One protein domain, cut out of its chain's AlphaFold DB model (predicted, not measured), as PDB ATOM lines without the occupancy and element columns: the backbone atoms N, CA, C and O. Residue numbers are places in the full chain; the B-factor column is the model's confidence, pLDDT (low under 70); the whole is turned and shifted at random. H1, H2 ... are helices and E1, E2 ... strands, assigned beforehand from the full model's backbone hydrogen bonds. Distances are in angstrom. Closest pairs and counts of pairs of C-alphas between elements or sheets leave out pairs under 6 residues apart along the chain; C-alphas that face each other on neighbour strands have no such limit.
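AT A GLANCE: This is residues 7 to 158 of the 332 residues of an uncharacterized protein of Leptospira harrisiae (UniProt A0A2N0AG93). A large curled sheet folds back on itself like part of a barrel, the leaf E7 E6 facing the leaf E8 E4 E9 E10 across the hinge E5, with H1 and H2 packed on the second leaf. Toward the other end of the longest axis, the small sheet E1 E2 E3 is partly face to face with the large one, their strands crossed. The printed part has 152 residues, in the order E1 to E8, H1, E9, H2, E10; the class is mixed, helices and strands. The large sheet, mixed, runs E7 E6 E5 E8 E4 E9 E10, and the small one is antiparallel. The whole is compact, with a radius of gyration of the C-alphas of 15.9 A and spans of 48 by 34 by 24 A.

IN THESE COORDINATES: In the large sheet stand E7, residues 92 to 97; E6, 78 to 85, 20.8 A; E5, 69 to 75, 19.3 A; E8, 104 to 112, 25.2 A; E4, 51 to 55; E9, 130 to 134; and E10, 153 to 157, ending at C-alpha 157 (144.705, 99.341, 124.311). H1 holds 115 to 123 and H2 139 to 148. E1, 7 to 10, begins at C-alpha 7 (157.511, 111.578, 97.302); E2 holds 16 to 20 and E3 25 to 30.

HOW THE PARTS SIT: The large sheet is strongly twisted. E5 E6 E7 form a meander, each strand the antiparallel neighbour of the one before, and with E8, antiparallel to E5, a Greek key. N 81 and O 94 are 3.0 A apart, N 80 and O 73 2.9 A, and N 70 and O 107 2.9 A, within hydrogen-bond range. The parallel pairs E8 and E4, E4 and E9, E9 and E10 have N 52 and O 108 at 2.9 A, N 132 and O 53 at 2.7 A, and N 155 and O 131 at 2.8 A. H1 is on the sheet, over E8, at a height over the sheet of 9.7 A; the closest C-alphas are those of Tyr 112 and Leu 118, 5.4 A. E8, H1, E9 is a split strand-helix-strand unit, with E4 between its strands; E9, H2, E10 is an unsplit one; both crossovers are right-handed. H2 is over E9 and E10; C-alphas 142 and 154, its closest to E10, are 7.6 A apart. In both helices every O i to N i+4 pair is within hydrogen-bond range. E1 E2 E3, also a meander, has N 9 and O 17 at 2.9 A and N 18 and O 27 at 2.9 A. The two sheets form a sandwich, face to face, strands at 68 degrees; the closest C-alphas of E2 and E8 are those of Val 17 and Leu 105, 7.2 A.

THE WHOLE: The C-alphas farthest apart, of Ser 32 and Ser 140, are 48.6 A apart. The printed part has no cut; the links E3 to E4 and E4 to E5 are long. The mean pLDDT of the printed part is 84.0; residues under 70 include 87 to 89 and 139 to 140.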
ATOM      1  N   GLU A   7     156.534 112.515  96.778       88.75
ATOM      2  CA  GLU A   7     157.511 111.578  97.302       88.75
ATOM      3  C   GLU A   7     157.240 110.207  96.687       88.75
ATOM      4  O   GLU A   7     156.110 109.714  96.702       88.75
ATOM      5  N   GLU A   8     158.265 109.608  96.093       90.88
ATOM      6  CA  GLU A   8     158.173 108.304  95.445       90.88
ATOM      7  C   GLU A   8     159.088 107.321  96.158       90.88
ATOM      8  O   GLU A   8     160.266 107.592  96.388       90.88
ATOM      9  N   ARG A   9     158.545 106.153  96.500       89.69
ATOM     10  CA  ARG A   9     159.288 105.111  97.198       89.69
ATOM     11  C   ARG A   9     159.032 103.760  96.562       89.69
ATOM     12  O   ARG A   9     157.897 103.290  96.513       89.69
ATOM     13  N   LYS A  10     160.107 103.115  96.110       90.69
ATOM     14  CA  LYS A  10     160.068 101.715  95.687       90.69
ATOM     15  C   LYS A  10     160.159 100.815  96.917       90.69
ATOM     16  O   LYS A  10     161.019 101.020  97.776       90.69
ATOM     17  N   THR A  11     159.258  99.852  97.022       90.38
ATOM     18  CA  THR A  11     159.195  98.929  98.150       90.38
ATOM     19  C   THR A  11     160.045  97.679  97.892       90.38
ATOM     20  O   THR A  11     160.332  97.355  96.733       90.38
ATOM     21  N   PRO A  12     160.466  96.956  98.946       88.50
ATOM     22  CA  PRO A  12     161.215  95.704  98.809       88.50
ATOM     23  C   PRO A  12     160.517  94.639  97.954       88.50
ATOM     24  O   PRO A  12     161.192  93.935  97.206       88.50
ATOM     25  N   ALA A  13     159.185  94.536  98.017       86.31
ATOM     26  CA  ALA A  13     158.420  93.597  97.193       86.31
ATOM     27  C   ALA A  13     158.181  94.069  95.742       86.31
ATOM     28  O   ALA A  13     157.502  93.381  94.986       86.31
ATOM     29  N   GLY A  14     158.750  95.212  95.338       88.44
ATOM     30  CA  GLY A  14     158.733  95.693  93.955       88.44
ATOM     31  C   GLY A  14     157.650  96.722  93.628       88.44
ATOM     32  O   GLY A  14     157.626  97.217  92.504       88.44
ATOM     33  N   PHE A  15     156.807  97.110  94.588       91.44
ATOM     34  CA  PHE A  15     155.775  98.128  94.377       91.44
ATOM     35  C   PHE A  15     156.383  99.535  94.313       91.44
ATOM     36  O   PHE A  15     157.417  99.812  94.919       91.44
ATOM     37  N   LEU A  16     155.722 100.455  93.610       92.31
ATOM     38  CA  LEU A  16     156.059 101.880  93.632       92.31
ATOM     39  C   LEU A  16     154.938 102.650  94.328       92.31
ATOM     40  O   LEU A  16     153.814 102.710  93.838       92.31
ATOM     41  N   VAL A  17     155.247 103.261  95.466       93.25
ATOM     42  CA  VAL A  17     154.311 104.097  96.217       93.25
ATOM     43  C   VAL A  17     154.606 105.556  95.911       93.25
ATOM     44  O   VAL A  17     155.699 106.041  96.197       93.25
ATOM     45  N   LYS A  18     153.626 106.263  95.347       92.94
ATOM     46  CA  LYS A  18     153.713 107.695  95.051       92.94
ATOM     47  C   LYS A  18     152.787 108.474  95.968       92.94
ATOM     48  O   LYS A  18     151.574 108.280  95.920       92.94
ATOM     49  N   VAL A  19     153.350 109.372  96.766       92.94
ATOM     50  CA  VAL A  19     152.639 110.211  97.733       92.94
ATOM     51  C   VAL A  19     152.617 111.651  97.239       92.94
ATOM     52  O   VAL A  19     153.645 112.216  96.886       92.94
ATOM     53  N   ARG A  20     151.436 112.264  97.206       91.75
ATOM     54  CA  ARG A  20     151.248 113.694  96.965       91.75
ATOM     55  C   ARG A  20     151.213 114.407  98.312       91.75
ATOM     56  O   ARG A  20     150.192 114.348  98.999       91.75
ATOM     57  N   LEU A  21     152.290 115.108  98.661       86.31
ATOM     58  CA  LEU A  21     152.434 115.729  99.983       86.31
ATOM     59  C   LEU A  21     151.375 116.810 100.238       86.31
ATOM     60  O   LEU A  21     150.776 116.842 101.306       86.31
ATOM     61  N   SER A  22     151.034 117.614  99.224       85.44
ATOM     62  CA  SER A  22     150.058 118.711  99.361       85.44
ATOM     63  C   SER A  22     148.639 118.272  99.729       85.44
ATOM     64  O   SER A  22     147.883 119.049 100.305       85.44
ATOM     65  N   LYS A  23     148.250 117.039  99.380       84.88
ATOM     66  CA  LYS A  23     146.921 116.488  99.696       84.88
ATOM     67  C   LYS A  23     146.975 115.323 100.681       84.88
ATOM     68  O   LYS A  23     145.918 114.825 101.055       84.88
ATOM     69  N   LEU A  24     148.174 114.886 101.073       89.44
ATOM     70  CA  LEU A  24     148.406 113.654 101.828       89.44
ATOM     71  C   LEU A  24     147.599 112.482 101.254       89.44
ATOM     72  O   LEU A  24     146.863 111.793 101.958       89.44
ATOM     73  N   THR A  25     147.732 112.272  99.944       91.56
ATOM     74  CA  THR A  25     147.162 111.117  99.243       91.56
ATOM     75  C   THR A  25     148.262 110.300  98.596       91.56
ATOM     76  O   THR A  25     149.292 110.844  98.213       91.56
ATOM     77  N   TYR A  26     148.053 109.001  98.442       93.06
ATOM     78  CA  TYR A  26     149.004 108.113  97.797       93.06
ATOM     79  C   TYR A  26     148.332 107.203  96.771       93.06
ATOM     80  O   TYR A  26     147.118 106.982  96.800       93.06
ATOM     81  N   VAL A  27     149.146 106.706  95.846       92.31
ATOM     82  CA  VAL A  27     148.798 105.690  94.852       92.31
ATOM     83  C   VAL A  27     149.884 104.623  94.889       92.31
ATOM     84  O   VAL A  27     151.071 104.948  94.963       92.31
ATOM     85  N   VAL A  28     149.477 103.359  94.844       92.44
ATOM     86  CA  VAL A  28     150.392 102.220  94.738       92.44
ATOM     87  C   VAL A  28     150.386 101.736  93.297       92.44
ATOM     88  O   VAL A  28     149.324 101.546  92.710       92.44
ATOM     89  N   PHE A  29     151.562 101.524  92.726       90.81
ATOM     90  CA  PHE A  29     151.742 100.919  91.417       90.81
ATOM     91  C   PHE A  29     152.359  99.531  91.568       90.81
ATOM     92  O   PHE A  29     153.327  99.332  92.304       90.81
ATOM     93  N   THR A  30     151.771  98.585  90.849       89.31
ATOM     94  CA  THR A  30     152.261  97.221  90.641       89.31
ATOM     95  C   THR A  30     152.917  97.123  89.262       89.31
ATOM     96  O   THR A  30     152.743  98.016  88.430       89.31
ATOM     97  N   ASP A  31     153.563  95.996  88.964       84.25
ATOM     98  CA  ASP A  31     154.081  95.708  87.616       84.25
ATOM     99  C   ASP A  31     152.981  95.709  86.536       84.25
ATOM    100  O   ASP A  31     153.246  95.963  85.363       84.25
ATOM    101  N   SER A  32     151.727  95.460  86.932       83.62
ATOM    102  CA  SER A  32     150.552  95.459  86.050       83.62
ATOM    103  C   SER A  32     149.832  96.811  85.945       83.62
ATOM    104  O   SER A  32     148.835  96.920  85.233       83.62
ATOM    105  N   GLY A  33     150.324  97.847  86.635       87.44
ATOM    106  CA  GLY A  33     149.707  99.175  86.690       87.44
ATOM    107  C   GLY A  33     149.227  99.575  88.093       87.44
ATOM    108  O   GLY A  33     149.595  98.931  89.081       87.44
ATOM    109  N   PRO A  34     148.447 100.668  88.213       87.94
ATOM    110  CA  PRO A  34     148.000 101.188  89.502       87.94
ATOM    111  C   PRO A  34     147.070 100.203  90.218       87.94
ATOM    112  O   PRO A  34     146.129  99.668  89.634       87.94
ATOM    113  N   GLU A  35     147.331  99.989  91.502       88.62
ATOM    114  CA  GLU A  35     146.513  99.158  92.372       88.62
ATOM    115  C   GLU A  35     145.231  99.901  92.777       88.62
ATOM    116  O   GLU A  35     145.267 101.072  93.160       88.62
ATOM    117  N   VAL A  36     144.098  99.196  92.762       86.38
ATOM    118  CA  VAL A  36     142.874  99.626  93.450       86.38
ATOM    119  C   VAL A  36     142.794  98.871  94.782       86.38
ATOM    120  O   VAL A  36     142.625  97.648  94.765       86.38
ATOM    121  N   PRO A  37     142.894  99.550  95.939       83.25
ATOM    122  CA  PRO A  37     142.797  98.884  97.231       83.25
ATOM    123  C   PRO A  37     141.437  98.214  97.428       83.25
ATOM    124  O   PRO A  37     140.383  98.758  97.079       83.25
ATOM    125  N   LYS A  38     141.442  97.042  98.065       77.75
ATOM    126  CA  LYS A  38     140.214  96.313  98.401       77.75
ATOM    127  C   LYS A  38     139.374  97.130  99.387       77.75
ATOM    128  O   LYS A  38     139.830  97.442 100.481       77.75
ATOM    129  N   GLY A  39     138.135  97.444  99.004       71.25
ATOM    130  CA  GLY A  39     137.212  98.253  99.811       71.25
ATOM    131  C   GLY A  39     137.242  99.757  99.513       71.25
ATOM    132  O   GLY A  39     136.553 100.517 100.194       71.25
ATOM    133  N   ALA A  40     137.990 100.203  98.496       72.69
ATOM    134  CA  ALA A  40     137.976 101.597  98.060       72.69
ATOM    135  C   ALA A  40     136.569 102.028  97.605       72.69
ATOM    136  O   ALA A  40     135.972 101.423  96.708       72.69
ATOM    137  N   ARG A  41     136.039 103.114  98.188       61.25
ATOM    138  CA  ARG A  41     134.800 103.734  97.696       61.25
ATOM    139  C   ARG A  41     135.029 104.185  96.251       61.25
ATOM    140  O   ARG A  41     135.988 104.898  95.966       61.25
ATOM    141  N   ASN A  42     134.147 103.756  95.352       72.25
ATOM    142  CA  ASN A  42     134.163 104.072  93.920       72.25
ATOM    143  C   ASN A  42     135.361 103.512  93.128       72.25
ATOM    144  O   ASN A  42     135.678 104.057  92.074       72.25
ATOM    145  N   ASN A  43     136.028 102.449  93.601       76.88
ATOM    146  CA  ASN A  43     137.194 101.855  92.923       76.88
ATOM    147  C   ASN A  43     138.319 102.872  92.623       76.88
ATOM    148  O   ASN A  43     139.020 102.766  91.619       76.88
ATOM    149  N   SER A  44     138.483 103.880  93.486       84.12
ATOM    150  CA  SER A  44     139.543 104.881  93.344       84.12
ATOM    151  C   SER A  44     140.924 104.270  93.600       84.12
ATOM    152  O   SER A  44     141.129 103.601  94.611       84.12
ATOM    153  N   ILE A  45     141.886 104.574  92.723       87.44
ATOM    154  CA  ILE A  45     143.320 104.280  92.915       87.44
ATOM    155  C   ILE A  45     144.001 105.262  93.883       87.44
ATOM    156  O   ILE A  45     145.097 105.006  94.369       87.44
ATOM    157  N   VAL A  46     143.369 106.416  94.133       88.62
ATOM    158  CA  VAL A  46     143.881 107.451  95.036       88.62
ATOM    159  C   VAL A  46     143.327 107.208  96.430       88.62
ATOM    160  O   VAL A  46     142.107 107.184  96.616       88.62
ATOM    161  N   VAL A  47     144.233 107.071  97.394       89.69
ATOM    162  CA  VAL A  47     143.934 106.766  98.796       89.69
ATOM    163  C   VAL A  47     144.468 107.880  99.682       89.69
ATOM    164  O   VAL A  47     145.530 108.433  99.411       89.69
ATOM    165  N   ASN A  48     143.759 108.218 100.755       90.06
ATOM    166  CA  ASN A  48     144.276 109.158 101.746       90.06
ATOM    167  C   ASN A  48     145.338 108.470 102.609       90.06
ATOM    168  O   ASN A  48     145.137 107.335 103.043       90.06
ATOM    169  N   VAL A  49     146.440 109.163 102.891       91.50
ATOM    170  CA  VAL A  49     147.448 108.693 103.848       91.50
ATOM    171  C   VAL A  49     146.787 108.600 105.232       91.50
ATOM    172  O   VAL A  49     146.220 109.598 105.693       91.50
ATOM    173  N   PRO A  50     146.820 107.433 105.900       90.81
ATOM    174  CA  PRO A  50     146.259 107.278 107.234       90.81
ATOM    175  C   PRO A  50     146.968 108.184 108.239       90.81
ATOM    176  O   PRO A  50     148.197 108.260 108.270       90.81
ATOM    177  N   ARG A  51     146.174 108.854 109.075       92.38
ATOM    178  CA  ARG A  51     146.656 109.719 110.158       92.38
ATOM    179  C   ARG A  51     146.329 109.062 111.488       92.38
ATOM    180  O   ARG A  51     145.149 108.846 111.778       92.38
ATOM    181  N   VAL A  52     147.350 108.726 112.264       91.94
ATOM    182  CA  VAL A  52     147.214 107.986 113.522       91.94
ATOM    183  C   VAL A  52     147.737 108.851 114.655       91.94
ATOM    184  O   VAL A  52     148.899 109.235 114.651       91.94
ATOM    185  N   GLY A  53     146.874 109.172 115.607       92.31
ATOM    186  CA  GLY A  53     147.221 109.907 116.812       92.31
ATOM    187  C   GLY A  53     147.322 108.976 118.006       92.31
ATOM    188  O   GLY A  53     146.437 108.152 118.204       92.31
ATOM    189  N   PHE A  54     148.364 109.119 118.810       91.88
ATOM    190  CA  PHE A  54     148.467 108.508 120.132       91.88
ATOM    191  C   PHE A  54     148.107 109.553 121.177       91.88
ATOM    192  O   PHE A  54     148.587 110.676 121.083       91.88
ATOM    193  N   PHE A  55     147.249 109.210 122.133       90.62
ATOM    194  CA  PHE A  55     146.775 110.148 123.146       90.62
ATOM    195  C   PHE A  55     147.166 109.689 124.549       90.62
ATOM    196  O   PHE A  55     146.831 108.573 124.947       90.62
ATOM    197  N   GLY A  56     147.829 110.575 125.291       86.44
ATOM    198  CA  GLY A  56     148.325 110.352 126.646       86.44
ATOM    199  C   GLY A  56     149.851 110.412 126.733       86.44
ATOM    200  O   GLY A  56     150.564 110.106 125.773       86.44
ATOM    201  N   ASP A  57     150.351 110.793 127.907       84.31
ATOM    202  CA  ASP A  57     151.786 110.958 128.173       84.31
ATOM    203  C   ASP A  57     152.555 109.631 128.247       84.31
ATOM    204  O   ASP A  57     153.760 109.603 128.011       84.31
ATOM    205  N   ASP A  58     151.865 108.521 128.515       84.50
ATOM    206  CA  ASP A  58     152.482 107.197 128.652       84.50
ATOM    207  C   ASP A  58     152.857 106.545 127.315       84.50
ATOM    208  O   ASP A  58     153.479 105.482 127.301       84.50
ATOM    209  N   PHE A  59     152.486 107.140 126.180       87.38
ATOM    210  CA  PHE A  59     152.871 106.644 124.864       87.38
ATOM    211  C   PHE A  59     154.234 107.182 124.444       87.38
ATOM    212  O   PHE A  59     154.425 108.390 124.328       87.38
ATOM    213  N   ASP A  60     155.147 106.272 124.104       85.44
ATOM    214  CA  ASP A  60     156.401 106.618 123.444       85.44
ATOM    215  C   ASP A  60     156.369 106.177 121.972       85.44
ATOM    216  O   ASP A  60     156.349 104.991 121.613       85.44
ATOM    217  N   VAL A  61     156.332 107.192 121.111       87.19
ATOM    218  CA  VAL A  61     156.362 107.104 119.647       87.19
ATOM    219  C   VAL A  61     157.527 107.903 119.054       87.19
ATOM    220  O   VAL A  61     157.515 108.240 117.875       87.19
ATOM    221  N   SER A  62     158.569 108.162 119.852       82.62
ATOM    222  CA  SER A  62     159.761 108.946 119.478       82.62
ATOM    223  C   SER A  62     160.553 108.390 118.290       82.62
ATOM    224  O   SER A  62     161.316 109.109 117.651       82.62
ATOM    225  N   HIS A  63     160.357 107.115 117.958       82.69
ATOM    226  CA  HIS A  63     160.933 106.482 116.772       82.69
ATOM    227  C   HIS A  63     160.329 106.992 115.449       82.69
ATOM    228  O   HIS A  63     160.873 106.694 114.383       82.69
ATOM    229  N   PHE A  64     159.222 107.739 115.500       86.88
ATOM    230  CA  PHE A  64     158.644 108.441 114.359       86.88
ATOM    231  C   PHE A  64     158.966 109.937 114.396       86.88
ATOM    232  O   PHE A  64     158.985 110.561 115.455       86.88
ATOM    233  N   HIS A  65     159.117 110.532 113.212       86.88
ATOM    234  CA  HIS A  65     159.079 111.985 113.061       86.88
ATOM    235  C   HIS A  65     157.610 112.425 113.133       86.88
ATOM    236  O   HIS A  65     156.825 112.172 112.215       86.88
ATOM    237  N   LEU A  66     157.214 112.989 114.277       86.38
ATOM    238  CA  LEU A  66     155.824 113.347 114.558       86.38
ATOM    239  C   LEU A  66     155.325 114.437 113.606       86.38
ATOM    240  O   LEU A  66     156.012 115.423 113.363       86.38
ATOM    241  N   GLY A  67     154.113 114.259 113.081       81.94
ATOM    242  CA  GLY A  67     153.491 115.171 112.119       81.94
ATOM    243  C   GLY A  67     154.027 115.060 110.688       81.94
ATOM    244  O   GLY A  67     153.462 115.676 109.786       81.94
ATOM    245  N   GLU A  68     155.051 114.238 110.455       87.06
ATOM    246  CA  GLU A  68     155.672 114.048 109.147       87.06
ATOM    247  C   GLU A  68     155.294 112.707 108.505       87.06
ATOM    248  O   GLU A  68     154.771 111.782 109.140       87.06
ATOM    249  N   LEU A  69     155.554 112.600 107.200       90.38
ATOM    250  CA  LEU A  69     155.331 111.369 106.459       90.38
ATOM    251  C   LEU A  69     156.322 110.298 106.922       90.38
ATOM    252  O   LEU A  69     157.533 110.434 106.790       90.38
ATOM    253  N   SER A  70     155.788 109.189 107.412       91.50
ATOM    254  CA  SER A  70     156.547 107.989 107.738       91.50
ATOM    255  C   SER A  70     156.076 106.828 106.870       91.50
ATOM    256  O   SER A  70     154.956 106.820 106.367       91.50
ATOM    257  N   PHE A  71     156.917 105.812 106.697       91.94
ATOM    258  CA  PHE A  71     156.527 104.579 106.016       91.94
ATOM    259  C   PHE A  71     156.646 103.412 106.974       91.94
ATOM    260  O   PHE A  71     157.673 103.235 107.628       91.94
ATOM    261  N   VAL A  72     155.602 102.596 107.017       91.00
ATOM    262  CA  VAL A  72     155.534 101.423 107.883       91.00
ATOM    263  C   VAL A  72     155.329 100.165 107.060       91.00
ATOM    264  O   VAL A  72     154.781 100.188 105.954       91.00
ATOM    265  N   ASN A  73     155.777  99.049 107.623       90.31
ATOM    266  CA  ASN A  73     155.601  97.747 107.004       90.31
ATOM    267  C   ASN A  73     154.124  97.348 107.014       90.31
ATOM    268  O   ASN A  73     153.386  97.624 107.962       90.31
ATOM    269  N   VAL A  74     153.717  96.622 105.984       87.75
ATOM    270  CA  VAL A  74     152.404  96.009 105.849       87.75
ATOM    271  C   VAL A  74     152.579  94.502 105.944       87.75
ATOM    272  O   VAL A  74     153.350  93.895 105.205       87.75
ATOM    273  N   LYS A  75     151.852  93.868 106.864       81.44
ATOM    274  CA  LYS A  75     151.826  92.408 107.004       81.44
ATOM    275  C   LYS A  75     150.393  91.923 106.882       81.44
ATOM    276  O   LYS A  75     149.522  92.379 107.618       81.44
ATOM    277  N   ALA A  76     150.156  90.997 105.952       79.12
ATOM    278  CA  ALA A  76     148.830  90.440 105.671       79.12
ATOM    279  C   ALA A  76     147.745  91.521 105.439       79.12
ATOM    280  O   ALA A  76     146.638  91.420 105.966       79.12
ATOM    281  N   GLY A  77     148.080  92.579 104.686       76.50
ATOM    282  CA  GLY A  77     147.157  93.677 104.361       76.50
ATOM    283  C   GLY A  77     146.852  94.637 105.521       76.50
ATOM    284  O   GLY A  77     145.849  95.354 105.475       76.50
ATOM    285  N   LYS A  78     147.680  94.633 106.577       83.69
ATOM    286  CA  LYS A  78     147.570  95.546 107.721       83.69
ATOM    287  C   LYS A  78     148.865  96.332 107.936       83.69
ATOM    288  O   LYS A  78     149.930  95.717 107.960       83.69
ATOM    289  N   LEU A  79     148.775  97.650 108.137       86.06
ATOM    290  CA  LEU A  79     149.886  98.489 108.612       86.06
ATOM    291  C   LEU A  79     150.327  97.998 109.975       86.06
ATOM    292  O   LEU A  79     149.489  97.690 110.817       86.06
ATOM    293  N   VAL A  80     151.631  97.960 110.183       86.31
ATOM    294  CA  VAL A  80     152.270  97.508 111.410       86.31
ATOM    295  C   VAL A  80     152.919  98.729 112.050       86.31
ATOM    296  O   VAL A  80     154.008  99.124 111.641       86.31
ATOM    297  N   ILE A  81     152.234  99.346 113.014       88.56
ATOM    298  CA  ILE A  81     152.679 100.591 113.660       88.56
ATOM    299  C   ILE A  81     153.230 100.257 115.051       88.56
ATOM    300  O   ILE A  81     152.438  99.921 115.940       88.56
ATOM    301  N   PRO A  82     154.560 100.270 115.246       87.00
ATOM    302  CA  PRO A  82     155.155 100.067 116.559       87.00
ATOM    303  C   PRO A  82     154.858 101.231 117.512       87.00
ATOM    304  O   PRO A  82     154.669 102.365 117.089       87.00
ATOM    305  N   TYR A  83     154.788 100.934 118.806       87.62
ATOM    306  CA  TYR A  83     154.692 101.923 119.880       87.62
ATOM    307  C   TYR A  83     155.210 101.324 121.187       87.62
ATOM    308  O   TYR A  83     155.193 100.104 121.372       87.62
ATOM    309  N   GLN A  84     155.641 102.176 122.104       84.19
ATOM    310  CA  GLN A  84     155.926 101.812 123.488       84.19
ATOM    311  C   GLN A  84     154.892 102.471 124.405       84.19
ATOM    312  O   GLN A  84     154.269 103.468 124.038       84.19
ATOM    313  N   HIS A  85     154.626 101.851 125.556       82.56
ATOM    314  CA  HIS A  85     153.571 102.311 126.456       82.56
ATOM    315  C   HIS A  85     153.892 102.042 127.929       82.56
ATOM    316  O   HIS A  85     154.074 100.882 128.325       82.56
ATOM    317  N   GLY A  86     153.870 103.104 128.734       75.56
ATOM    318  CA  GLY A  86     154.275 103.132 130.136       75.56
ATOM    319  C   GLY A  86     155.773 102.862 130.313       75.56
ATOM    320  O   GLY A  86     156.561 102.966 129.382       75.56
ATOM    321  N   PHE A  87     156.170 102.414 131.506       64.69
ATOM    322  CA  PHE A  87     157.567 102.081 131.839       64.69
ATOM    323  C   PHE A  87     158.083 100.761 131.226       64.69
ATOM    324  O   PHE A  87     159.097 100.223 131.668       64.69
ATOM    325  N   SER A  88     157.369 100.183 130.256       66.06
ATOM    326  CA  SER A  88     157.782  98.936 129.614       66.06
ATOM    327  C   SER A  88     158.673  99.221 128.408       66.06
ATOM    328  O   SER A  88     158.249  99.888 127.469       66.06
ATOM    329  N   ASN A  89     159.859  98.610 128.376       67.94
ATOM    330  CA  ASN A  89     160.739  98.615 127.199       67.94
ATOM    331  C   ASN A  89     160.235  97.702 126.060       67.94
ATOM    332  O   ASN A  89     160.897  97.557 125.032       67.94
ATOM    333  N   GLU A  90     159.088  97.037 126.235       77.75
ATOM    334  CA  GLU A  90     158.510  96.164 125.217       77.75
ATOM    335  C   GLU A  90     157.858  96.984 124.094       77.75
ATOM    336  O   GLU A  90     156.904  97.733 124.315       77.75
ATOM    337  N   ILE A  91     158.347  96.798 122.865       78.19
ATOM    338  CA  ILE A  91     157.750  97.394 121.667       78.19
ATOM    339  C   ILE A  91     156.466  96.635 121.337       78.19
ATOM    340  O   ILE A  91     156.488  95.471 120.926       78.19
ATOM    341  N   LYS A  92     155.336  97.317 121.486       82.31
ATOM    342  CA  LYS A  92     154.015  96.842 121.083       82.31
ATOM    343  C   LYS A  92     153.703  97.303 119.667       82.31
ATOM    344  O   LYS A  92     154.456  98.047 119.043       82.31
ATOM    345  N   THR A  93     152.613  96.798 119.096       81.06
ATOM    346  CA  THR A  93     152.272  97.078 117.699       81.06
ATOM    347  C   THR A  93     150.769  97.161 117.484       81.06
ATOM    348  O   THR A  93     150.019  96.336 118.007       81.06
ATOM    349  N   ILE A  94     150.340  98.137 116.688       85.44
ATOM    350  CA  ILE A  94     148.956  98.317 116.240       85.44
ATOM    351  C   ILE A  94     148.846  97.863 114.794       85.44
ATOM    352  O   ILE A  94     149.758  98.073 113.991       85.44
ATOM    353  N   TYR A  95     147.714  97.237 114.476       84.25
ATOM    354  CA  TYR A  95     147.416  96.742 113.143       84.25
ATOM    355  C   TYR A  95     146.223  97.481 112.545       84.25
ATOM    356  O   TYR A  95     145.112  97.339 113.052       84.25
ATOM    357  N   LEU A  96     146.429  98.210 111.446       83.81
ATOM    358  CA  LEU A  96     145.359  98.924 110.731       83.81
ATOM    359  C   LEU A  96     145.150  98.324 109.342       83.81
ATOM    360  O   LEU A  96     146.111  98.179 108.594       83.81
ATOM    361  N   GLY A  97     143.918  97.970 108.978       80.94
ATOM    362  CA  GLY A  97     143.623  97.407 107.655       80.94
ATOM    363  C   GLY A  97     143.777  98.440 106.534       80.94
ATOM    364  O   GLY A  97     143.286  99.555 106.665       80.94
ATOM    365  N   THR A  98     144.428  98.068 105.427       79.31
ATOM    366  CA  THR A  98     144.653  98.982 104.283       79.31
ATOM    367  C   THR A  98     144.033  98.521 102.979       79.31
ATOM    368  O   THR A  98     143.880  99.321 102.061       79.31
ATOM    369  N   GLY A  99     143.720  97.229 102.860       78.50
ATOM    370  CA  GLY A  99     143.198  96.645 101.624       78.50
ATOM    371  C   GLY A  99     144.185  96.628 100.447       78.50
ATOM    372  O   GLY A  99     143.823  96.097  99.399       78.50
ATOM    373  N   SER A 100     145.401  97.165 100.608       84.75
ATOM    374  CA  SER A 100     146.469  97.151  99.603       84.75
ATOM    375  C   SER A 100     147.385  95.938  99.790       84.75
ATOM    376  O   SER A 100     147.559  95.424 100.898       84.75
ATOM    377  N   LEU A 101     147.941  95.473  98.676       84.12
ATOM    378  CA  LEU A 101     148.886  94.369  98.558       84.12
ATOM    379  C   LEU A 101     150.343  94.813  98.740       84.12
ATOM    380  O   LEU A 101     151.208  93.948  98.866       84.12
ATOM    381  N   SER A 102     150.608  96.126  98.777       88.69
ATOM    382  CA  SER A 102     151.942  96.669  99.048       88.69
ATOM    383  C   SER A 102     152.459  96.207 100.409       88.69
ATOM    384  O   SER A 102     151.709  96.154 101.383       88.69
ATOM    385  N   ASP A 103     153.755  95.923 100.488       90.50
ATOM    386  CA  ASP A 103     154.485  95.545 101.702       90.50
ATOM    387  C   ASP A 103     154.928  96.748 102.545       90.50
ATOM    388  O   ASP A 103     155.264  96.588 103.718       90.50
ATOM    389  N   VAL A 104     154.910  97.958 101.983       92.62
ATOM    390  CA  VAL A 104     155.239  99.207 102.685       92.62
ATOM    391  C   VAL A 104     154.257 100.293 102.265       92.62
ATOM    392  O   VAL A 104     153.956 100.441 101.080       92.62
ATOM    393  N   LEU A 105     153.753 101.062 103.230       93.19
ATOM    394  CA  LEU A 105     152.769 102.116 102.987       93.19
ATOM    395  C   LEU A 105     153.021 103.352 103.863       93.19
ATOM    396  O   LEU A 105     153.600 103.226 104.946       93.19
ATOM    397  N   PRO A 106     152.594 104.539 103.399       93.75
ATOM    398  CA  PRO A 106     152.777 105.784 104.123       93.75
ATOM    399  C   PRO A 106     151.770 105.915 105.268       93.75
ATOM    400  O   PRO A 106     150.625 105.476 105.159       93.75
ATOM    401  N   VAL A 107     152.182 106.576 106.343       93.25
ATOM    402  CA  VAL A 107     151.368 106.931 107.508       93.25
ATOM    403  C   VAL A 107     151.888 108.241 108.098       93.25
ATOM    404  O   VAL A 107     153.082 108.521 108.020       93.25
ATOM    405  N   VAL A 108     151.009 109.038 108.699       93.12
ATOM    406  CA  VAL A 108     151.409 110.190 109.520       93.12
ATOM    407  C   VAL A 108     151.065 109.884 110.969       93.12
ATOM    408  O   VAL A 108     149.926 109.509 111.263       93.12
ATOM    409  N   ILE A 109     152.052 110.021 111.853       93.06
ATOM    410  CA  ILE A 109     151.905 109.743 113.283       93.06
ATOM    411  C   ILE A 109     151.884 111.057 114.055       93.06
ATOM    412  O   ILE A 109     152.756 111.902 113.874       93.06
ATOM    413  N   TYR A 110     150.901 111.208 114.934       92.44
ATOM    414  CA  TYR A 110     150.789 112.312 115.877       92.44
ATOM    415  C   TYR A 110     150.853 111.777 117.307       92.44
ATOM    416  O   TYR A 110     150.440 110.647 117.578       92.44
ATOM    417  N   HIS A 111     151.336 112.607 118.225       92.25
ATOM    418  CA  HIS A 111     151.290 112.345 119.658       92.25
ATOM    419  C   HIS A 111     150.638 113.540 120.335       92.25
ATOM    420  O   HIS A 111     151.098 114.662 120.161       92.25
ATOM    421  N   TYR A 112     149.558 113.280 121.061       90.81
ATOM    422  CA  TYR A 112     148.796 114.267 121.803       90.81
ATOM    423  C   TYR A 112     148.946 113.966 123.284       90.81
ATOM    424  O   TYR A 112     148.505 112.918 123.761       90.81
ATOM    425  N   LYS A 113     149.571 114.877 124.017       87.38
ATOM    426  CA  LYS A 113     149.846 114.663 125.445       87.38
ATOM    427  C   LYS A 113     148.592 114.785 126.297       87.38
ATOM    428  O   LYS A 113     148.332 113.978 127.182       87.38
ATOM    429  N   ASN A 114     147.784 115.786 125.974       85.31
ATOM    430  CA  ASN A 114     146.575 116.132 126.699       85.31
ATOM    431  C   ASN A 114     145.451 116.540 125.737       85.31
ATOM    432  O   ASN A 114     145.591 116.547 124.510       85.31
ATOM    433  N   LYS A 115     144.293 116.846 126.321       82.81
ATOM    434  CA  LYS A 115     143.086 117.226 125.589       82.81
ATOM    435  C   LYS A 115     143.277 118.534 124.834       82.81
ATOM    436  O   LYS A 115     142.823 118.642 123.701       82.81
ATOM    437  N   GLU A 116     143.952 119.500 125.440       84.56
ATOM    438  CA  GLU A 116     144.219 120.810 124.856       84.56
ATOM    439  C   GLU A 116     145.056 120.682 123.578       84.56
ATOM    440  O   GLU A 116     144.732 121.302 122.569       84.56
ATOM    441  N   ASP A 117     146.074 119.820 123.588       86.56
ATOM    442  CA  ASP A 117     146.941 119.540 122.442       86.56
ATOM    443  C   ASP A 117     146.168 118.876 121.292       86.56
ATOM    444  O   ASP A 117     146.249 119.307 120.139       86.56
ATOM    445  N   LEU A 118     145.313 117.896 121.613       87.00
ATOM    446  CA  LEU A 118     144.419 117.276 120.630       87.00
ATOM    447  C   LEU A 118     143.460 118.303 120.001       87.00
ATOM    448  O   LEU A 118     143.265 118.308 118.782       87.00
ATOM    449  N   MET A 119     142.867 119.180 120.815       82.31
ATOM    450  CA  MET A 119     141.962 120.232 120.340       82.31
ATOM    451  C   MET A 119     142.704 121.247 119.458       82.31
ATOM    452  O   MET A 119     142.223 121.592 118.380       82.31
ATOM    453  N   ALA A 120     143.899 121.679 119.865       85.06
ATOM    454  CA  ALA A 120     144.707 122.630 119.111       85.06
ATOM    455  C   ALA A 120     145.172 122.051 117.763       85.06
ATOM    456  O   ALA A 120     145.142 122.740 116.743       85.06
ATOM    457  N   ALA A 121     145.563 120.774 117.722       84.69
ATOM    458  CA  ALA A 121     145.896 120.084 116.474       84.69
ATOM    459  C   ALA A 121     144.697 120.005 115.520       84.69
ATOM    460  O   ALA A 121     144.838 120.152 114.302       84.69
ATOM    461  N   TRP A 122     143.494 119.840 116.069       80.19
ATOM    462  CA  TRP A 122     142.274 119.849 115.276       80.19
ATOM    463  C   TRP A 122     142.019 121.199 114.601       80.19
ATOM    464  O   TRP A 122     141.707 121.235 113.408       80.19
ATOM    465  N   GLU A 123     142.180 122.302 115.336       80.38
ATOM    466  CA  GLU A 123     142.031 123.667 114.811       80.38
ATOM    467  C   GLU A 123     143.046 123.977 113.703       80.38
ATOM    468  O   GLU A 123     142.718 124.662 112.735       80.38
ATOM    469  N   ARG A 124     144.249 123.395 113.783       80.62
ATOM    470  CA  ARG A 124     145.284 123.484 112.738       80.62
ATOM    471  C   ARG A 124     145.034 122.585 111.518       80.62
ATOM    472  O   ARG A 124     145.785 122.650 110.550       80.62
ATOM    473  N   GLY A 125     143.992 121.747 111.530       74.12
ATOM    474  CA  GLY A 125     143.680 120.815 110.436       74.12
ATOM    475  C   GLY A 125     144.494 119.509 110.449       74.12
ATOM    476  O   GLY A 125     144.412 118.708 109.508       74.12
ATOM    477  N   GLU A 126     145.231 119.243 111.528       77.69
ATOM    478  CA  GLU A 126     146.063 118.050 111.756       77.69
ATOM    479  C   GLU A 126     145.230 116.902 112.349       77.69
ATOM    480  O   GLU A 126     145.560 116.293 113.364       77.69
ATOM    481  N   GLN A 127     144.087 116.623 111.721       78.56
ATOM    482  CA  GLN A 127     143.082 115.710 112.261       78.56
ATOM    483  C   GLN A 127     143.520 114.247 112.117       78.56
ATOM    484  O   GLN A 127     143.674 113.751 110.993       78.56
ATOM    485  N   ALA A 128     143.679 113.543 113.238       85.56
ATOM    486  CA  ALA A 128     143.879 112.098 113.249       85.56
ATOM    487  C   ALA A 128     142.589 111.360 112.850       85.56
ATOM    488  O   ALA A 128     141.491 111.680 113.301       85.56
ATOM    489  N   GLN A 129     142.724 110.340 112.002       88.06
ATOM    490  CA  GLN A 129     141.620 109.449 111.630       88.06
ATOM    491  C   GLN A 129     141.477 108.307 112.634       88.06
ATOM    492  O   GLN A 129     140.365 107.877 112.932       88.06
ATOM    493  N   PHE A 130     142.605 107.822 113.151       88.56
ATOM    494  CA  PHE A 130     142.670 106.791 114.176       88.56
ATOM    495  C   PHE A 130     143.292 107.393 115.429       88.56
ATOM    496  O   PHE A 130     144.400 107.913 115.357       88.56
ATOM    497  N   LEU A 131     142.593 107.325 116.557       90.38
ATOM    498  CA  LEU A 131     143.088 107.770 117.852       90.38
ATOM    499  C   LEU A 131     143.338 106.553 118.735       90.38
ATOM    500  O   LEU A 131     142.420 105.800 119.042       90.38
ATOM    501  N   VAL A 132     144.580 106.359 119.134       88.56
ATOM    502  CA  VAL A 132     145.019 105.295 120.024       88.56
ATOM    503  C   VAL A 132     145.001 105.829 121.447       88.56
ATOM    504  O   VAL A 132     145.611 106.858 121.727       88.56
ATOM    505  N   VAL A 133     144.301 105.125 122.329       88.12
ATOM    506  CA  VAL A 133     144.101 105.508 123.728       88.12
ATOM    507  C   VAL A 133     144.423 104.329 124.645       88.12
ATOM    508  O   VAL A 133     144.155 103.174 124.299       88.12
ATOM    509  N   ASP A 134     144.992 104.605 125.816       82.62
ATOM    510  CA  ASP A 134     145.084 103.633 126.909       82.62
ATOM    511  C   ASP A 134     143.724 103.438 127.605       82.62
ATOM    512  O   ASP A 134     142.828 104.281 127.527       82.62
ATOM    513  N   GLU A 135     143.570 102.319 128.307       75.75
ATOM    514  CA  GLU A 135     142.396 101.997 129.123       75.75
ATOM    515  C   GLU A 135     142.225 102.937 130.329       75.75
ATOM    516  O   GLU A 135     141.116 103.058 130.850       75.75
ATOM    517  N   GLU A 136     143.292 103.624 130.750       69.50
ATOM    518  CA  GLU A 136     143.259 104.602 131.848       69.50
ATOM    519  C   GLU A 136     142.558 105.908 131.480       69.50
ATOM    520  O   GLU A 136     142.128 106.646 132.368       69.50
ATOM    521  N   ILE A 137     142.381 106.183 130.185       73.75
ATOM    522  CA  ILE A 137     141.660 107.376 129.758       73.75
ATOM    523  C   ILE A 137     140.189 107.241 130.147       73.75
ATOM    524  O   ILE A 137     139.539 106.244 129.797       73.75
ATOM    525  N   PRO A 138     139.621 108.254 130.827       70.19
ATOM    526  CA  PRO A 138     138.213 108.256 131.165       70.19
ATOM    527  C   PRO A 138     137.356 108.024 129.921       70.19
ATOM    528  O   PRO A 138     137.455 108.727 128.912       70.19
ATOM    529  N   ARG A 139     136.447 107.047 129.990       63.84
ATOM    530  CA  ARG A 139     135.520 106.761 128.881       63.84
ATOM    531  C   ARG A 139     134.641 107.973 128.532       63.84
ATOM    532  O   ARG A 139     134.163 108.061 127.405       63.84
ATOM    533  N   SER A 140     134.459 108.917 129.459       61.88
ATOM    534  CA  SER A 140     133.811 110.220 129.242       61.88
ATOM    535  C   SER A 140     134.561 111.102 128.236       61.88
ATOM    536  O   SER A 140     133.933 111.714 127.368       61.88
ATOM    537  N   ASP A 141     135.895 111.127 128.284       70.12
ATOM    538  CA  ASP A 141     136.716 111.846 127.309       70.12
ATOM    539  C   ASP A 141     136.665 111.163 125.947       70.12
ATOM    540  O   ASP A 141     136.479 111.831 124.932       70.12
ATOM    541  N   MET A 142     136.678 109.827 125.910       72.38
ATOM    542  CA  MET A 142     136.478 109.087 124.660       72.38
ATOM    543  C   MET A 142     135.126 109.403 124.002       72.38
ATOM    544  O   MET A 142     135.051 109.586 122.786       72.38
ATOM    545  N   VAL A 143     134.048 109.482 124.793       69.88
ATOM    546  CA  VAL A 143     132.720 109.882 124.302       69.88
ATOM    547  C   VAL A 143     132.747 111.327 123.806       69.88
ATOM    548  O   VAL A 143     132.256 111.598 122.713       69.88
ATOM    549  N   SER A 144     133.379 112.237 124.549       73.00
ATOM    550  CA  SER A 144     133.542 113.638 124.144       73.00
ATOM    551  C   SER A 144     134.270 113.763 122.804       73.00
ATOM    552  O   SER A 144     133.837 114.521 121.933       73.00
ATOM    553  N   PHE A 145     135.331 112.981 122.607       79.44
ATOM    554  CA  PHE A 145     136.064 112.909 121.349       79.44
ATOM    555  C   PHE A 145     135.204 112.353 120.222       79.44
ATOM    556  O   PHE A 145     135.203 112.908 119.129       79.44
ATOM    557  N   LYS A 146     134.412 111.307 120.473       77.44
ATOM    558  CA  LYS A 146     133.542 110.721 119.446       77.44
ATOM    559  C   LYS A 146     132.356 111.620 119.071       77.44
ATOM    560  O   LYS A 146     131.915 111.570 117.927       77.44
ATOM    561  N   ILE A 147     131.857 112.441 120.000       67.25
ATOM    562  CA  ILE A 147     130.806 113.439 119.737       67.25
ATOM    563  C   ILE A 147     131.357 114.587 118.890       67.25
ATOM    564  O   ILE A 147     130.760 114.928 117.871       67.25
ATOM    565  N   ARG A 148     132.499 115.167 119.284       70.69
ATOM    566  CA  ARG A 148     133.122 116.269 118.527       70.69
ATOM    567  C   ARG A 148     133.667 115.803 117.183       70.69
ATOM    568  O   ARG A 148     133.619 116.558 116.215       70.69
ATOM    569  N   TYR A 149     134.137 114.557 117.111       79.88
ATOM    570  CA  TYR A 149     134.820 113.991 115.948       79.88
ATOM    571  C   TYR A 149     134.194 112.646 115.532       79.88
ATOM    572  O   TYR A 149     134.781 111.579 115.738       79.88
ATOM    573  N   PRO A 150     132.999 112.658 114.907       73.44
ATOM    574  CA  PRO A 150     132.257 111.433 114.594       73.44
ATOM    575  C   PRO A 150     133.008 110.465 113.672       73.44
ATOM    576  O   PRO A 150     132.863 109.244 113.793       73.44
ATOM    577  N   SER A 151     133.832 111.001 112.767       76.94
ATOM    578  CA  SER A 151     134.641 110.250 111.802       76.94
ATOM    579  C   SER A 151     135.916 109.639 112.391       76.94
ATOM    580  O   SER A 151     136.557 108.842 111.711       76.94
ATOM    581  N   MET A 152     136.282 109.980 113.629       82.94
ATOM    582  CA  MET A 152     137.496 109.486 114.273       82.94
ATOM    583  C   MET A 152     137.276 108.091 114.865       82.94
ATOM    584  O   MET A 152     136.323 107.857 115.614       82.94
ATOM    585  N   ASN A 153     138.160 107.152 114.545       83.69
ATOM    586  CA  ASN A 153     138.132 105.788 115.061       83.69
ATOM    587  C   ASN A 153     139.020 105.680 116.295       83.69
ATOM    588  O   ASN A 153     140.220 105.909 116.205       83.69
ATOM    589  N   ILE A 154     138.442 105.324 117.442       85.00
ATOM    590  CA  ILE A 154     139.182 105.224 118.703       85.00
ATOM    591  C   ILE A 154     139.566 103.762 118.954       85.00
ATOM    592  O   ILE A 154     138.706 102.883 118.970       85.00
ATOM    593  N   LEU A 155     140.856 103.513 119.159       82.75
ATOM    594  CA  LEU A 155     141.449 102.209 119.428       82.75
ATOM    595  C   LEU A 155     141.928 102.168 120.878       82.75
ATOM    596  O   LEU A 155     142.901 102.831 121.225       82.75
ATOM    597  N   VAL A 156     141.252 101.378 121.713       81.62
ATOM    598  CA  VAL A 156     141.612 101.222 123.130       81.62
ATOM    599  C   VAL A 156     142.592 100.074 123.300       81.62
ATOM    600  O   VAL A 156     142.293  98.933 122.930       81.62
ATOM    601  N   ILE A 157     143.735 100.355 123.910       79.00
ATOM    602  CA  ILE A 157     144.705  99.341 124.311       79.00
ATOM    603  C   ILE A 157     144.375  98.910 125.738       79.00
ATOM    604  O   ILE A 157     144.315  99.731 126.640       79.00
ATOM    605  N   LYS A 158     144.166  97.607 125.949       69.06
ATOM    606  CA  LYS A 158     143.983  97.047 127.295       69.06
ATOM    607  C   LYS A 158     145.324  96.654 127.900       69.06
ATOM    608  O   LYS A 158     146.115  95.960 127.245       69.06
TER     609      LYS A 158